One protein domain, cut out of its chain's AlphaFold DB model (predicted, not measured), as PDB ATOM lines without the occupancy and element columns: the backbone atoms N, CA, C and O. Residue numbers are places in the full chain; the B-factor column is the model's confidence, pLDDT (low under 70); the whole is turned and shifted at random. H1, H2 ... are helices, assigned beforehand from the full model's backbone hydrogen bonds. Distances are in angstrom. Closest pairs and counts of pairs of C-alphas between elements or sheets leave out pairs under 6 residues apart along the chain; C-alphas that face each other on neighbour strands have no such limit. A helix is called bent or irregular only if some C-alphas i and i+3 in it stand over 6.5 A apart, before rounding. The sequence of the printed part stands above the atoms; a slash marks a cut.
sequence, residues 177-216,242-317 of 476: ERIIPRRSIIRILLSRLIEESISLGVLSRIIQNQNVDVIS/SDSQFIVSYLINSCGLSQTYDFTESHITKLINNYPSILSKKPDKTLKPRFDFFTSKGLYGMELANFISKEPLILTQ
ATOM      1  N   GLU A 177      21.259  -3.063  24.490       72.94
ATOM      2  CA  GLU A 177      21.994  -2.539  25.655       72.94
ATOM      3  C   GLU A 177      22.382  -3.609  26.674       72.94
ATOM      4  O   GLU A 177      23.126  -3.324  27.610       72.94
ATOM      5  N   ARG A 178      21.823  -4.824  26.585       75.50
ATOM      6  CA  ARG A 178      22.116  -5.868  27.574       75.50
ATOM      7  C   ARG A 178      22.514  -7.204  27.000       75.50
ATOM      8  O   ARG A 178      23.490  -7.753  27.501       75.50
ATOM      9  N   ILE A 179      21.764  -7.729  26.039       78.31
ATOM     10  CA  ILE A 179      21.996  -9.075  25.509       78.31
ATOM     11  C   ILE A 179      23.235  -9.065  24.607       78.31
ATOM     12  O   ILE A 179      24.192  -9.778  24.902       78.31
ATOM     13  N   ILE A 180      23.270  -8.198  23.586       78.38
ATOM     14  CA  ILE A 180      24.396  -8.127  22.642       78.38
ATOM     15  C   ILE A 180      25.717  -7.776  23.356       78.38
ATOM     16  O   ILE A 180      26.680  -8.522  23.195       78.38
ATOM     17  N   PRO A 181      25.794  -6.751  24.232       73.25
ATOM     18  CA  PRO A 181      27.049  -6.424  24.911       73.25
ATOM     19  C   PRO A 181      27.554  -7.545  25.833       73.25
ATOM     20  O   PRO A 181      28.757  -7.708  26.016       73.25
ATOM     21  N   ARG A 182      26.659  -8.359  26.413       74.31
ATOM     22  CA  ARG A 182      27.053  -9.488  27.273       74.31
ATOM     23  C   ARG A 182      27.467 -10.731  26.489       74.31
ATOM     24  O   ARG A 182      28.345 -11.441  26.970       74.31
ATOM     25  N   ARG A 183      26.922 -10.965  25.287       75.06
ATOM     26  CA  ARG A 183      27.488 -11.949  24.341       75.06
ATOM     27  C   ARG A 183      28.969 -11.663  24.128       75.06
ATOM     28  O   ARG A 183      29.793 -12.561  24.232       75.06
ATOM     29  N   SER A 184      29.298 -10.406  23.859       67.44
ATOM     30  CA  SER A 184      30.667  -9.975  23.609       67.44
ATOM     31  C   SER A 184      31.599 -10.272  24.780       67.44
ATOM     32  O   SER A 184      32.690 -10.785  24.560       67.44
ATOM     33  N   ILE A 185      31.150 -10.038  26.022       66.94
ATOM     34  CA  ILE A 185      31.891 -10.443  27.231       66.94
ATOM     35  C   ILE A 185      32.194 -11.931  27.186       66.94
ATOM     36  O   ILE A 185      33.329 -12.328  27.405       66.94
ATOM     37  N   ILE A 186      31.177 -12.741  26.918       64.81
ATOM     38  CA  ILE A 186      31.306 -14.191  26.917       64.81
ATOM     39  C   ILE A 186      32.276 -14.638  25.831       64.81
ATOM     40  O   ILE A 186      33.155 -15.431  26.127       64.81
ATOM     41  N   ARG A 187      32.221 -14.057  24.628       66.00
ATOM     42  CA  ARG A 187      33.201 -14.341  23.570       66.00
ATOM     43  C   ARG A 187      34.625 -13.959  23.982       66.00
ATOM     44  O   ARG A 187      35.540 -14.729  23.734       66.00
ATOM     45  N   ILE A 188      34.814 -12.808  24.633       63.94
ATOM     46  CA  ILE A 188      36.132 -12.372  25.132       63.94
ATOM     47  C   ILE A 188      36.635 -13.280  26.262       63.94
ATOM     48  O   ILE A 188      37.831 -13.526  26.381       63.94
ATOM     49  N   LEU A 189      35.741 -13.762  27.126       60.62
ATOM     50  CA  LEU A 189      36.104 -14.714  28.174       60.62
ATOM     51  C   LEU A 189      36.447 -16.081  27.570       60.62
ATOM     52  O   LEU A 189      37.455 -16.655  27.952       60.62
ATOM     53  N   LEU A 190      35.686 -16.555  26.582       61.69
ATOM     54  CA  LEU A 190      35.947 -17.803  25.859       61.69
ATOM     55  C   LEU A 190      37.217 -17.744  25.004       61.69
ATOM     56  O   LEU A 190      37.948 -18.717  24.933       61.69
ATOM     57  N   SER A 191      37.561 -16.604  24.401       59.91
ATOM     58  CA  SER A 191      38.846 -16.479  23.695       59.91
ATOM     59  C   SER A 191      40.050 -16.504  24.644       59.91
ATOM     60  O   SER A 191      41.179 -16.712  24.207       59.91
ATOM     61  N   ARG A 192      39.820 -16.298  25.946       61.28
ATOM     62  CA  ARG A 192      40.832 -16.373  27.008       61.28
ATOM     63  C   ARG A 192      40.852 -17.704  27.751       61.28
ATOM     64  O   ARG A 192      41.846 -18.006  28.403       61.28
ATOM     65  N   LEU A 193      39.760 -18.454  27.677       53.47
ATOM     66  CA  LEU A 193      39.540 -19.753  28.299       53.47
ATOM     67  C   LEU A 193      39.402 -20.753  27.149       53.47
ATOM     68  O   LEU A 193      38.322 -20.886  26.594       53.47
ATOM     69  N   ILE A 194      40.509 -21.359  26.726       48.09
ATOM     70  CA  ILE A 194      40.579 -22.248  25.553       48.09
ATOM     71  C   ILE A 194      39.357 -23.199  25.483       48.09
ATOM     72  O   ILE A 194      39.112 -23.950  26.418       48.09
ATOM     73  N   GLU A 195      38.615 -23.088  24.370       49.31
ATOM     74  CA  GLU A 195      37.499 -23.906  23.841       49.31
ATOM     75  C   GLU A 195      36.643 -24.750  24.816       49.31
ATOM     76  O   GLU A 195      36.747 -25.968  24.789       49.31
ATOM     77  N   GLU A 196      35.666 -24.164  25.526       46.41
ATOM     78  CA  GLU A 196      34.470 -24.915  25.982       46.41
ATOM     79  C   GLU A 196      33.183 -24.065  25.924       46.41
ATOM     80  O   GLU A 196      33.171 -22.884  26.268       46.41
ATOM     81  N   SER A 197      32.076 -24.648  25.450       50.62
ATOM     82  CA  SER A 197      30.782 -23.972  25.286       50.62
ATOM     83  C   SER A 197      30.071 -23.750  26.633       50.62
ATOM     84  O   SER A 197      29.929 -24.649  27.456       50.62
ATOM     85  N   ILE A 198      29.594 -22.523  26.878       54.88
ATOM     86  CA  ILE A 198      28.917 -22.154  28.134       54.88
ATOM     87  C   ILE A 198      27.417 -22.468  28.055       54.88
ATOM     88  O   ILE A 198      26.725 -22.015  27.144       54.88
ATOM     89  N   SER A 199      26.891 -23.167  29.066       54.16
ATOM     90  CA  SER A 199      25.458 -23.466  29.176       54.16
ATOM     91  C   SER A 199      24.605 -22.208  29.391       54.16
ATOM     92  O   SER A 199      25.000 -21.238  30.054       54.16
ATOM     93  N   LEU A 200      23.372 -22.228  28.876       52.38
ATOM     94  CA  LEU A 200      22.468 -21.081  28.956       52.38
ATOM     95  C   LEU A 200      22.067 -20.692  30.384       52.38
ATOM     96  O   LEU A 200      21.745 -19.532  30.625       52.38
ATOM     97  N   GLY A 201      22.167 -21.606  31.353       52.38
ATOM     98  CA  GLY A 201      21.986 -21.292  32.774       52.38
ATOM     99  C   GLY A 201      23.054 -20.335  33.320       52.38
ATOM    100  O   GLY A 201      22.741 -19.417  34.086       52.38
ATOM    101  N   VAL A 202      24.307 -20.480  32.880       54.03
ATOM    102  CA  VAL A 202      25.413 -19.577  33.244       54.03
ATOM    103  C   VAL A 202      25.252 -18.229  32.537       54.03
ATOM    104  O   VAL A 202      25.322 -17.179  33.173       54.03
ATOM    105  N   LEU A 203      24.922 -18.251  31.245       55.09
ATOM    106  CA  LEU A 203      24.550 -17.070  30.456       55.09
ATOM    107  C   LEU A 203      23.390 -16.291  31.087       55.09
ATOM    108  O   LEU A 203      23.456 -15.072  31.217       55.09
ATOM    109  N   SER A 204      22.349 -16.991  31.532       52.25
ATOM    110  CA  SER A 204      21.181 -16.424  32.201       52.25
ATOM    111  C   SER A 204      21.590 -15.708  33.490       52.25
ATOM    112  O   SER A 204      21.228 -14.551  33.679       52.25
ATOM    113  N   ARG A 205      22.455 -16.306  34.320       55.28
ATOM    114  CA  ARG A 205      23.024 -15.653  35.518       55.28
ATOM    115  C   ARG A 205      23.865 -14.412  35.185       55.28
ATOM    116  O   ARG A 205      23.705 -13.376  35.837       55.28
ATOM    117  N   ILE A 206      24.684 -14.481  34.131       55.97
ATOM    118  CA  ILE A 206      25.506 -13.360  33.635       55.97
ATOM    119  C   ILE A 206      24.625 -12.214  33.105       55.97
ATOM    120  O   ILE A 206      24.863 -11.037  33.394       55.97
ATOM    121  N   ILE A 207      23.561 -12.538  32.366       54.88
ATOM    122  CA  ILE A 207      22.567 -11.578  31.862       54.88
ATOM    123  C   ILE A 207      21.754 -10.967  33.011       54.88
ATOM    124  O   ILE A 207      21.430  -9.776  32.976       54.88
ATOM    125  N   GLN A 208      21.477 -11.749  34.054       50.28
ATOM    126  CA  GLN A 208      20.640 -11.369  35.191       50.28
ATOM    127  C   GLN A 208      21.374 -10.623  36.322       50.28
ATOM    128  O   GLN A 208      20.724 -10.252  37.299       50.28
ATOM    129  N   ASN A 209      22.674 -10.319  36.186       50.62
ATOM    130  CA  ASN A 209      23.503  -9.631  37.194       50.62
ATOM    131  C   ASN A 209      23.644 -10.378  38.542       50.62
ATOM    132  O   ASN A 209      23.900  -9.740  39.563       50.62
ATOM    133  N   GLN A 210      23.515 -11.706  38.580       43.12
ATOM    134  CA  GLN A 210      23.885 -12.472  39.775       43.12
ATOM    135  C   GLN A 210      25.343 -12.930  39.619       43.12
ATOM    136  O   GLN A 210      25.616 -13.908  38.935       43.12
ATOM    137  N   ASN A 211      26.279 -12.198  40.232       42.91
ATOM    138  CA  ASN A 211      27.695 -12.576  40.399       42.91
ATOM    139  C   ASN A 211      28.632 -12.533  39.170       42.91
ATOM    140  O   ASN A 211      29.576 -13.316  39.092       42.91
ATOM    141  N   VAL A 212      28.489 -11.566  38.255       43.81
ATOM    142  CA  VAL A 212      29.529 -11.334  37.216       43.81
ATOM    143  C   VAL A 212      30.850 -10.837  37.830       43.81
ATOM    144  O   VAL A 212      31.923 -11.127  37.306       43.81
ATOM    145  N   ASP A 213      30.790 -10.143  38.972       38.59
ATOM    146  CA  ASP A 213      31.979  -9.624  39.663       38.59
ATOM    147  C   ASP A 213      32.801 -10.737  40.365       38.59
ATOM    148  O   ASP A 213      33.945 -10.496  40.738       38.59
ATOM    149  N   VAL A 214      32.269 -11.960  40.533       37.72
ATOM    150  CA  VAL A 214      33.007 -13.086  41.152       37.72
ATOM    151  C   VAL A 214      33.821 -13.862  40.113       37.72
ATOM    152  O   VAL A 214      34.943 -14.256  40.398       37.72
ATOM    153  N   ILE A 215      33.303 -14.015  38.890       39.03
ATOM    154  CA  ILE A 215      33.951 -14.806  37.826       39.03
ATOM    155  C   ILE A 215      35.094 -14.024  37.152       39.03
ATOM    156  O   ILE A 215      36.078 -14.613  36.716       39.03
ATOM    157  N   SER A 216      35.005 -12.690  37.087       39.53
ATOM    158  CA  SER A 216      36.025 -11.841  36.446       39.53
ATOM    159  C   SER A 216      37.209 -11.473  37.349       39.53
ATOM    160  O   SER A 216      38.263 -11.098  36.837       39.53
ATOM    161  N   SER A 242      34.062  -8.167  12.629       52.38
ATOM    162  CA  SER A 242      32.728  -7.523  12.612       52.38
ATOM    163  C   SER A 242      32.178  -7.284  14.023       52.38
ATOM    164  O   SER A 242      31.526  -6.294  14.360       52.38
ATOM    165  N   ASP A 243      32.528  -8.227  14.873       54.62
ATOM    166  CA  ASP A 243      31.984  -8.458  16.180       54.62
ATOM    167  C   ASP A 243      32.769  -7.656  17.237       54.62
ATOM    168  O   ASP A 243      32.267  -7.420  18.334       54.62
ATOM    169  N   SER A 244      33.991  -7.220  16.911       60.88
ATOM    170  CA  SER A 244      34.810  -6.284  17.694       60.88
ATOM    171  C   SER A 244      34.451  -4.833  17.370       60.88
ATOM    172  O   SER A 244      34.282  -4.016  18.279       60.88
ATOM    173  N   GLN A 245      34.202  -4.536  16.093       66.06
ATOM    174  CA  GLN A 245      33.825  -3.204  15.624       66.06
ATOM    175  C   GLN A 245      32.449  -2.767  16.146       66.06
ATOM    176  O   GLN A 245      32.264  -1.609  16.534       66.06
ATOM    177  N   PHE A 246      31.498  -3.702  16.269       68.38
ATOM    178  CA  PHE A 246      30.214  -3.441  16.924       68.38
ATOM    179  C   PHE A 246      30.374  -3.072  18.408       68.38
ATOM    180  O   PHE A 246      29.679  -2.184  18.891       68.38
ATOM    181  N   ILE A 247      31.278  -3.724  19.149       68.44
ATOM    182  CA  ILE A 247      31.470  -3.480  20.591       68.44
ATOM    183  C   ILE A 247      32.101  -2.113  20.829       68.44
ATOM    184  O   ILE A 247      31.651  -1.363  21.700       68.44
ATOM    185  N   VAL A 248      33.134  -1.792  20.049       70.00
ATOM    186  CA  VAL A 248      33.764  -0.472  20.064       70.00
ATOM    187  C   VAL A 248      32.707   0.581  19.742       70.00
ATOM    188  O   VAL A 248      32.510   1.503  20.530       70.00
ATOM    189  N   SER A 249      31.932   0.376  18.673       73.56
ATOM    190  CA  SER A 249      30.821   1.259  18.304       73.56
ATOM    191  C   SER A 249      29.765   1.364  19.410       73.56
ATOM    192  O   SER A 249      29.260   2.449  19.672       73.56
ATOM    193  N   TYR A 250      29.440   0.270  20.104       73.38
ATOM    194  CA  TYR A 250      28.487   0.267  21.212       73.38
ATOM    195  C   TYR A 250      28.967   1.149  22.365       73.38
ATOM    196  O   TYR A 250      28.187   1.962  22.859       73.38
ATOM    197  N   LEU A 251      30.231   1.022  22.781       72.19
ATOM    198  CA  LEU A 251      30.794   1.858  23.841       72.19
ATOM    199  C   LEU A 251      30.978   3.313  23.393       72.19
ATOM    200  O   LEU A 251      30.736   4.213  24.192       72.19
ATOM    201  N   ILE A 252      31.339   3.573  22.136       76.00
ATOM    202  CA  ILE A 252      31.399   4.939  21.598       76.00
ATOM    203  C   ILE A 252      30.006   5.574  21.634       76.00
ATOM    204  O   ILE A 252      29.820   6.609  22.267       76.00
ATOM    205  N   ASN A 253      29.017   4.922  21.025       73.25
ATOM    206  CA  ASN A 253      27.694   5.502  20.808       73.25
ATOM    207  C   ASN A 253      26.839   5.533  22.079       73.25
ATOM    208  O   ASN A 253      26.112   6.494  22.302       73.25
ATOM    209  N   SER A 254      26.912   4.494  22.917       66.69
ATOM    210  CA  SER A 254      26.044   4.380  24.101       66.69
ATOM    211  C   SER A 254      26.620   5.065  25.333       66.69
ATOM    212  O   SER A 254      25.870   5.395  26.242       66.69
ATOM    213  N   CYS A 255      27.943   5.238  25.407       64.19
ATOM    214  CA  CYS A 255      28.590   5.886  26.549       64.19
ATOM    215  C   CYS A 255      29.153   7.274  26.207       64.19
ATOM    216  O   CYS A 255      29.675   7.932  27.106       64.19
ATOM    217  N   GLY A 256      29.128   7.693  24.935       72.12
ATOM    218  CA  GLY A 256      29.758   8.935  24.478       72.12
ATOM    219  C   GLY A 256      31.269   8.968  24.719       72.12
ATOM    220  O   GLY A 256      31.836  10.046  24.880       72.12
ATOM    221  N   LEU A 257      31.931   7.802  24.807       79.31
ATOM    222  CA  LEU A 257      33.337   7.711  25.226       79.31
ATOM    223  C   LEU A 257      34.267   8.550  24.344       79.31
ATOM    224  O   LEU A 257      35.178   9.191  24.863       79.31
ATOM    225  N   SER A 258      34.020   8.564  23.033       77.06
ATOM    226  CA  SER A 258      34.844   9.321  22.092       77.06
ATOM    227  C   SER A 258      34.485  10.804  22.075       77.06
ATOM    228  O   SER A 258      35.387  11.625  22.096       77.06
ATOM    229  N   GLN A 259      33.195  11.153  22.047       78.62
ATOM    230  CA  GLN A 259      32.751  12.542  21.886       78.62
ATOM    231  C   GLN A 259      32.863  13.361  23.176       78.62
ATOM    232  O   GLN A 259      33.048  14.568  23.121       78.62
ATOM    233  N   THR A 260      32.676  12.727  24.337       82.31
ATOM    234  CA  THR A 260      32.637  13.415  25.641       82.31
ATOM    235  C   THR A 260      33.960  13.318  26.398       82.31
ATOM    236  O   THR A 260      34.273  14.204  27.190       82.31
ATOM    237  N   TYR A 261      34.724  12.241  26.198       87.19
ATOM    238  CA  TYR A 261      35.899  11.931  27.022       87.19
ATOM    239  C   TYR A 261      37.171  11.638  26.208       87.19
ATOM    240  O   TYR A 261      38.158  11.187  26.785       87.19
ATOM    241  N   ASP A 262      37.155  11.866  24.891       88.81
ATOM    242  CA  ASP A 262      38.280  11.672  23.960       88.81
ATOM    243  C   ASP A 262      38.901  10.261  23.963       88.81
ATOM    244  O   ASP A 262      40.093  10.077  23.689       88.81
ATOM    245  N   PHE A 263      38.116   9.222  24.266       89.75
ATOM    246  CA  PHE A 263      38.596   7.848  24.131       89.75
ATOM    247  C   PHE A 263      38.718   7.485  22.653       89.75
ATOM    248  O   PHE A 263      37.749   7.528  21.897       89.75
ATOM    249  N   THR A 264      39.908   7.036  22.268       89.25
ATOM    250  CA  THR A 264      40.165   6.462  20.945       89.25
ATOM    251  C   THR A 264      39.743   4.993  20.896       89.25
ATOM    252  O   THR A 264      39.609   4.330  21.926       89.25
ATOM    253  N   GLU A 265      39.606   4.438  19.693       83.94
ATOM    254  CA  GLU A 265      39.330   3.010  19.503       83.94
ATOM    255  C   GLU A 265      40.364   2.113  20.205       83.94
ATOM    256  O   GLU A 265      39.996   1.149  20.871       83.94
ATOM    257  N   SER A 266      41.649   2.482  20.172       85.50
ATOM    258  CA  SER A 266      42.711   1.760  20.892       85.50
ATOM    259  C   SER A 266      42.489   1.745  22.413       85.50
ATOM    260  O   SER A 266      42.624   0.699  23.055       85.50
ATOM    261  N   HIS A 267      42.073   2.877  22.998       88.25
ATOM    262  CA  HIS A 267      41.709   2.953  24.417       88.25
ATOM    263  C   HIS A 267      40.541   2.027  24.749       88.25
ATOM    264  O   HIS A 267      40.614   1.252  25.702       88.25
ATOM    265  N   ILE A 268      39.488   2.061  23.934       83.31
ATOM    266  CA  ILE A 268      38.280   1.260  24.136       83.31
ATOM    267  C   ILE A 268      38.591  -0.233  24.007       83.31
ATOM    268  O   ILE A 268      38.216  -1.013  24.881       83.31
ATOM    269  N   THR A 269      39.350  -0.632  22.991       79.19
ATOM    270  CA  THR A 269      39.795  -2.018  22.804       79.19
ATOM    271  C   THR A 269      40.632  -2.495  23.988       79.19
ATOM    272  O   THR A 269      40.384  -3.569  24.538       79.19
ATOM    273  N   LYS A 270      41.580  -1.677  24.461       80.81
ATOM    274  CA  LYS A 270      42.389  -1.993  25.646       80.81
ATOM    275  C   LYS A 270      41.540  -2.111  26.914       80.81
ATOM    276  O   LYS A 270      41.752  -3.029  27.702       80.81
ATOM    277  N   LEU A 271      40.570  -1.219  27.094       79.50
ATOM    278  CA  LEU A 271      39.621  -1.223  28.206       79.50
ATOM    279  C   LEU A 271      38.768  -2.496  28.215       79.50
ATOM    280  O   LEU A 271      38.674  -3.156  29.248       79.50
ATOM    281  N   ILE A 272      38.199  -2.871  27.069       75.81
ATOM    282  CA  ILE A 272      37.419  -4.104  26.904       75.81
ATOM    283  C   ILE A 272      38.290  -5.324  27.200       75.81
ATOM    284  O   ILE A 272      37.881  -6.200  27.957       75.81
ATOM    285  N   ASN A 273      39.508  -5.370  26.659       73.44
ATOM    286  CA  ASN A 273      40.422  -6.476  26.904       73.44
ATOM    287  C   ASN A 273      40.776  -6.563  28.392       73.44
ATOM    288  O   ASN A 273      40.679  -7.627  28.989       73.44
ATOM    289  N   ASN A 274      41.139  -5.472  29.052       72.00
ATOM    290  CA  ASN A 274      41.537  -5.527  30.461       72.00
ATOM    291  C   ASN A 274      40.351  -5.717  31.419       72.00
ATOM    292  O   ASN A 274      40.529  -6.244  32.515       72.00
ATOM    293  N   TYR A 275      39.142  -5.319  31.018       74.25
ATOM    294  CA  TYR A 275      37.941  -5.389  31.847       74.25
ATOM    295  C   TYR A 275      36.678  -5.631  31.001       74.25
ATOM    296  O   TYR A 275      35.840  -4.738  30.851       74.25
ATOM    297  N   PRO A 276      36.474  -6.868  30.502       73.56
ATOM    298  CA  PRO A 276      35.363  -7.181  29.598       73.56
ATOM    299  C   PRO A 276      34.003  -6.876  30.226       73.56
ATOM    300  O   PRO A 276      33.088  -6.387  29.566       73.56
ATOM    301  N   SER A 277      33.887  -7.080  31.543       73.69
ATOM    302  CA  SER A 277      32.641  -6.862  32.280       73.69
ATOM    303  C   SER A 277      32.118  -5.418  32.240       73.69
ATOM    304  O   SER A 277      30.959  -5.196  32.602       73.69
ATOM    305  N   ILE A 278      32.889  -4.447  31.727       77.06
ATOM    306  CA  ILE A 278      32.400  -3.094  31.433       77.06
ATOM    307  C   ILE A 278      31.142  -3.094  30.555       77.06
ATOM    308  O   ILE A 278      30.226  -2.318  30.816       77.06
ATOM    309  N   LEU A 279      31.040  -4.026  29.601       74.12
ATOM    310  CA  LEU A 279      29.899  -4.155  28.686       74.12
ATOM    311  C   LEU A 279      28.611  -4.612  29.396       74.12
ATOM    312  O   LEU A 279      27.519  -4.546  28.839       74.12
ATOM    313  N   SER A 280      28.713  -5.082  30.644       70.62
ATOM    314  CA  SER A 280      27.554  -5.443  31.466       70.62
ATOM    315  C   SER A 280      27.001  -4.254  32.256       70.62
ATOM    316  O   SER A 280      25.840  -4.289  32.695       70.62
ATOM    317  N   LYS A 281      27.818  -3.213  32.457       74.06
ATOM    318  CA  LYS A 281      27.453  -2.031  33.239       74.06
ATOM    319  C   LYS A 281      26.544  -1.134  32.396       74.06
ATOM    320  O   LYS A 281      26.647  -1.084  31.178       74.06
ATOM    321  N   LYS A 282      25.620  -0.425  33.051       74.44
ATOM    322  CA  LYS A 282      24.752   0.542  32.363       74.44
ATOM    323  C   LYS A 282      25.554   1.823  32.112       74.44
ATOM    324  O   LYS A 282      25.954   2.411  33.122       74.44
ATOM    325  N   PRO A 283      25.752   2.264  30.858       75.56
ATOM    326  CA  PRO A 283      26.539   3.454  30.533       75.56
ATOM    327  C   PRO A 283      26.177   4.677  31.383       75.56
ATOM    328  O   PRO A 283      26.970   5.095  32.230       75.56
ATOM    329  N   ASP A 284      24.930   5.139  31.278       75.62
ATOM    330  CA  ASP A 284      24.472   6.395  31.891       75.62
ATOM    331  C   ASP A 284      24.386   6.336  33.413       75.62
ATOM    332  O   ASP A 284      24.590   7.327  34.104       75.62
ATOM    333  N   LYS A 285      24.077   5.157  33.961       79.06
ATOM    334  CA  LYS A 285      23.864   4.991  35.408       79.06
ATOM    335  C   LYS A 285      25.126   4.598  36.167       79.06
ATOM    336  O   LYS A 285      25.131   4.640  37.392       79.06
ATOM    337  N   THR A 286      26.165   4.146  35.464       81.12
ATOM    338  CA  THR A 286      27.338   3.529  36.099       81.12
ATOM    339  C   THR A 286      28.630   4.181  35.638       81.12
ATOM    340  O   THR A 286      29.412   4.620  36.474       81.12
ATOM    341  N   LEU A 287      28.873   4.243  34.332       84.69
ATOM    342  CA  LEU A 287      30.160   4.684  33.798       84.69
ATOM    343  C   LEU A 287      30.236   6.209  33.743       84.69
ATOM    344  O   LEU A 287      31.162   6.784  34.309       84.69
ATOM    345  N   LYS A 288      29.209   6.852  33.176       86.75
ATOM    346  CA  LYS A 288      29.140   8.309  33.027       86.75
ATOM    347  C   LYS A 288      29.358   9.073  34.348       86.75
ATOM    348  O   LYS A 288      30.288   9.873  34.390       86.75
ATOM    349  N   PRO A 289      28.664   8.760  35.464       90.12
ATOM    350  CA  PRO A 289      28.887   9.463  36.730       90.12
ATOM    351  C   PRO A 289      30.322   9.343  37.260       90.12
ATOM    352  O   PRO A 289      30.826  10.258  37.902       90.12
ATOM    353  N   ARG A 290      31.000   8.216  36.989       91.06
ATOM    354  CA  ARG A 290      32.390   8.000  37.414       91.06
ATOM    355  C   ARG A 290      33.360   8.828  36.578       91.06
ATOM    356  O   ARG A 290      34.283   9.409  37.140       91.06
ATOM    357  N   PHE A 291      33.163   8.886  35.264       90.94
ATOM    358  CA  PHE A 291      33.992   9.710  34.386       90.94
ATOM    359  C   PHE A 291      33.783  11.195  34.667       90.94
ATOM    360  O   PHE A 291      34.764  11.897  34.883       90.94
ATOM    361  N   ASP A 292      32.529  11.636  34.801       92.31
ATOM    362  CA  ASP A 292      32.191  13.018  35.156       92.31
ATOM    363  C   ASP A 292      32.817  13.422  36.499       92.31
ATOM    364  O   ASP A 292      33.343  14.526  36.634       92.31
ATOM    365  N   PHE A 293      32.857  12.506  37.475       94.94
ATOM    366  CA  PHE A 293      33.579  12.735  38.722       94.94
ATOM    367  C   PHE A 293      35.070  12.983  38.490       94.94
ATOM    368  O   PHE A 293      35.563  14.017  38.928       94.94
ATOM    369  N   PHE A 294      35.797  12.111  37.786       93.62
ATOM    370  CA  PHE A 294      37.230  12.335  37.546       93.62
ATOM    371  C   PHE A 294      37.501  13.601  36.720       93.62
ATOM    372  O   PHE A 294      38.426  14.344  37.055       93.62
ATOM    373  N   THR A 295      36.649  13.908  35.738       94.19
ATOM    374  CA  THR A 295      36.686  15.173  34.992       94.19
ATOM    375  C   THR A 295      36.528  16.368  35.929       94.19
ATOM    376  O   THR A 295      37.345  17.285  35.886       94.19
ATOM    377  N   SER A 296      35.563  16.330  36.857       95.81
ATOM    378  CA  SER A 296      35.360  17.391  37.860       95.81
ATOM    379  C   SER A 296      36.546  17.576  38.817       95.81
ATOM    380  O   SER A 296      36.668  18.620  39.450       95.81
ATOM    381  N   LYS A 297      37.427  16.571  38.929       95.94
ATOM    382  CA  LYS A 297      38.657  16.614  39.737       95.94
ATOM    383  C   LYS A 297      39.905  16.978  38.925       95.94
ATOM    384  O   LYS A 297      41.007  16.918  39.465       95.94
ATOM    385  N   GLY A 298      39.748  17.353  37.654       93.31
ATOM    386  CA  GLY A 298      40.838  17.817  36.792       93.31
ATOM    387  C   GLY A 298      41.480  16.742  35.910       93.31
ATOM    388  O   GLY A 298      42.525  17.002  35.322       93.31
ATOM    389  N   LEU A 299      40.885  15.548  35.788       93.06
ATOM    390  CA  LEU A 299      41.355  14.499  34.875       93.06
ATOM    391  C   LEU A 299      40.434  14.400  33.651       93.06
ATOM    392  O   LEU A 299      39.366  13.802  33.736       93.06
ATOM    393  N   TYR A 300      40.855  14.960  32.516       92.62
ATOM    394  CA  TYR A 300      40.028  15.105  31.310       92.62
ATOM    395  C   TYR A 300      40.696  14.544  30.044       92.62
ATOM    396  O   TYR A 300      41.897  14.253  30.022       92.62
ATOM    397  N   GLY A 301      39.884  14.376  28.995       91.44
ATOM    398  CA  GLY A 301      40.293  13.973  27.650       91.44
ATOM    399  C   GLY A 301      41.226  12.760  27.614       91.44
ATOM    400  O   GLY A 301      41.033  11.760  28.310       91.44
ATOM    401  N   MET A 302      42.305  12.881  26.839       90.88
ATOM    402  CA  MET A 302      43.295  11.819  26.631       90.88
ATOM    403  C   MET A 302      43.936  11.305  27.932       90.88
ATOM    404  O   MET A 302      44.305  10.132  28.024       90.88
ATOM    405  N   GLU A 303      44.088  12.149  28.959       92.00
ATOM    406  CA  GLU A 303      44.632  11.696  30.243       92.00
ATOM    407  C   GLU A 303      43.664  10.765  30.977       92.00
ATOM    408  O   GLU A 303      44.089   9.748  31.533       92.00
ATOM    409  N   LEU A 304      42.367  11.091  30.952       93.19
ATOM    410  CA  LEU A 304      41.312  10.242  31.498       93.19
ATOM    411  C   LEU A 304      41.233   8.922  30.728       93.19
ATOM    412  O   LEU A 304      41.217   7.855  31.347       93.19
ATOM    413  N   ALA A 305      41.257   8.985  29.394       91.88
ATOM    414  CA  ALA A 305      41.235   7.806  28.534       91.88
ATOM    415  C   ALA A 305      42.402   6.856  28.837       91.88
ATOM    416  O   ALA A 305      42.194   5.657  29.059       91.88
ATOM    417  N   ASN A 306      43.620   7.391  28.949       91.06
ATOM    418  CA  ASN A 306      44.806   6.623  29.322       91.06
ATOM    419  C   ASN A 306      44.692   6.010  30.723       91.06
ATOM    420  O   ASN A 306      45.025   4.836  30.915       91.06
ATOM    421  N   PHE A 307      44.222   6.788  31.700       90.88
ATOM    422  CA  PHE A 307      44.065   6.338  33.081       90.88
ATOM    423  C   PHE A 307      43.083   5.166  33.189       90.88
ATOM    424  O   PHE A 307      43.441   4.110  33.710       90.88
ATOM    425  N   ILE A 308      41.876   5.316  32.637       89.88
ATOM    426  CA  ILE A 308      40.820   4.299  32.714       89.88
ATOM    427  C   ILE A 308      41.177   3.048  31.906       89.88
ATOM    428  O   ILE A 308      40.950   1.934  32.371       89.88
ATOM    429  N   SER A 309      41.760   3.205  30.715       86.19
ATOM    430  CA  SER A 309      42.098   2.063  29.850       86.19
ATOM    431  C   SER A 309      43.249   1.225  30.406       86.19
ATOM    432  O   SER A 309      43.316   0.013  30.182       86.19
ATOM    433  N   LYS A 310      44.179   1.863  31.128       83.44
ATOM    434  CA  LYS A 310      45.257   1.167  31.828       83.44
ATOM    435  C   LYS A 310      44.753   0.496  33.103       83.44
ATOM    436  O   LYS A 310      45.148  -0.634  33.359       83.44
ATOM    437  N   GLU A 311      43.886   1.166  33.860       80.25
ATOM    438  CA  GLU A 311      43.480   0.736  35.203       80.25
ATOM    439  C   GLU A 311      41.954   0.655  35.376       80.25
ATOM    440  O   GLU A 311      41.362   1.347  36.212       80.25
ATOM    441  N   PRO A 312      41.274  -0.225  34.626       80.94
ATOM    442  CA  PRO A 312      39.814  -0.256  34.591       80.94
ATOM    443  C   PRO A 312      39.173  -0.812  35.865       80.94
ATOM    444  O   PRO A 312      37.989  -0.591  36.114       80.94
ATOM    445  N   LEU A 313      39.955  -1.496  36.706       79.12
ATOM    446  CA  LEU A 313      39.493  -2.057  37.976       79.12
ATOM    447  C   LEU A 313      39.048  -0.980  38.974       79.12
ATOM    448  O   LEU A 313      38.289  -1.282  39.887       79.12
ATOM    449  N   ILE A 314      39.425   0.289  38.793       81.81
ATOM    450  CA  ILE A 314      38.841   1.380  39.586       81.81
ATOM    451  C   ILE A 314      37.310   1.451  39.433       81.81
ATOM    452  O   ILE A 314      36.608   1.826  40.368       81.81
ATOM    453  N   LEU A 315      36.769   1.025  38.286       81.56
ATOM    454  CA  LEU A 315      35.336   1.062  37.990       81.56
ATOM    455  C   LEU A 315      34.531  -0.023  38.722       81.56
ATOM    456  O   LEU A 315      33.301   0.079  38.772       81.56
ATOM    457  N   THR A 316      35.187  -1.040  39.295       77.06
ATOM    458  CA  THR A 316      34.521  -2.085  40.097       77.06
ATOM    459  C   THR A 316      34.197  -1.604  41.508       77.06
ATOM    460  O   THR A 316      33.285  -2.130  42.145       77.06
ATOM    461  N   GLN A 317      34.902  -0.580  41.994       77.56
ATOM    462  CA  GLN A 317      34.711  -0.073  43.343       77.56
ATOM    463  C   GLN A 317      33.345   0.605  43.506       77.56
ATOM    464  O   GLN A 317      32.756   1.171  42.570       77.56
TER     465      GLN A 317
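What this domain is: This is residues 177 to 216 and 242 to 317 of the 476 residues of an uncharacterized protein of Papaver somniferum (UniProt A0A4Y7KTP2). Ten mostly short helices, crossed rather than side by side, make an elongated model: a larger body of H4, H5, H6, H8, H9 and H10 at one end, a thinner end where H2 packs on H1 and H3 touches no helix, and between them short H7, which packs on H1. Short H7 lies in the middle and packs on H1, H4 joins the two parts, and H6 and H9 run side by side in the larger body. The printed part has 116 residues with ten named helices, H1 to H10 in order, and no named strand: all helix. It is compact, with a radius of gyration of the C-alphas of 14.2 A, and spans 44 by 28 by 22 A.

Where its parts are: Three helices have 14 residues: H4, residues 242 to 255, 19.8 A long; H1, residues 177 to 190, 20.7 A; and H8, residues 283 to 296, 18.0 A. H1 and H8 are only just irregular: C-alphas 177 and 180 are 6.8 A apart, and C-alphas 285 and 288 are 6.7 A apart. H6, residues 265 to 274, is 14.1 A long and H9, residues 301 to 310, 14.4 A. The shorter ones are H2, residues 200 to 207, H3, 212 to 215, H5, 257 to 261, H7, 276 to 280, and H10, 312 to 316. H1 begins at C-alpha 177 (21.994, -2.539, 25.655), and H10 ends at C-alpha 316 (34.521, -2.085, 40.097).

How they stand to each other: The hub is H4, which touches four helices. With residues 248 to 251 alone it touches H6, about perpendicular at 81 degrees, C-alphas 248 and 268 being closest at 6.3 A. It touches H8 at C-alphas 255 and 283, 5.1 A, and H1 at C-alphas 181 and 247, 6.8 A; it only just touches H5, only at the corner, with 3 pairs of C-alphas within 8 A, closest 252 and 258, 5.6 A. H1 touches H7 at C-alphas 181 and 279, 5.2 A, and H2 at C-alphas 182 and 207, 6.7 A. H6 and H9 touch at a shallow tilt of 27 degrees, the same way, closest at C-alphas 271 and 309, 4.4 A. H9 also touches H5 at C-alphas 261 and 301, 4.9 A, and only just touches H8, with 3 pairs within 8 A, closest 294 and 304, 7.6 A. H3 and H10 touch no helix; H10 and H7 are near each other. Every O i to N i+4 pair is within hydrogen-bond range in H2, H5, H6 and H9; the counts are 9 of 10 in H1 and in H4, 7 of 10 in H8, and 0 of 1 in H7 and in H10, each with 2 of 2 O i to N i+3 pairs within range, while H3 is too short for an i+4 pair.

The domain as a whole: C-alphas 199 and 298 are the two farthest apart, 44.7 A. Residues 217 to 241 are not printed, and C-alphas 216 and 242 are 24.4 A apart across the cut. Of the links that are printed whole, H1 to H2 is short and the others are tight. The mean pLDDT of the printed part is 72.5, and residues 184 to 216, 242 to 247 and 254 to 255 are under 70.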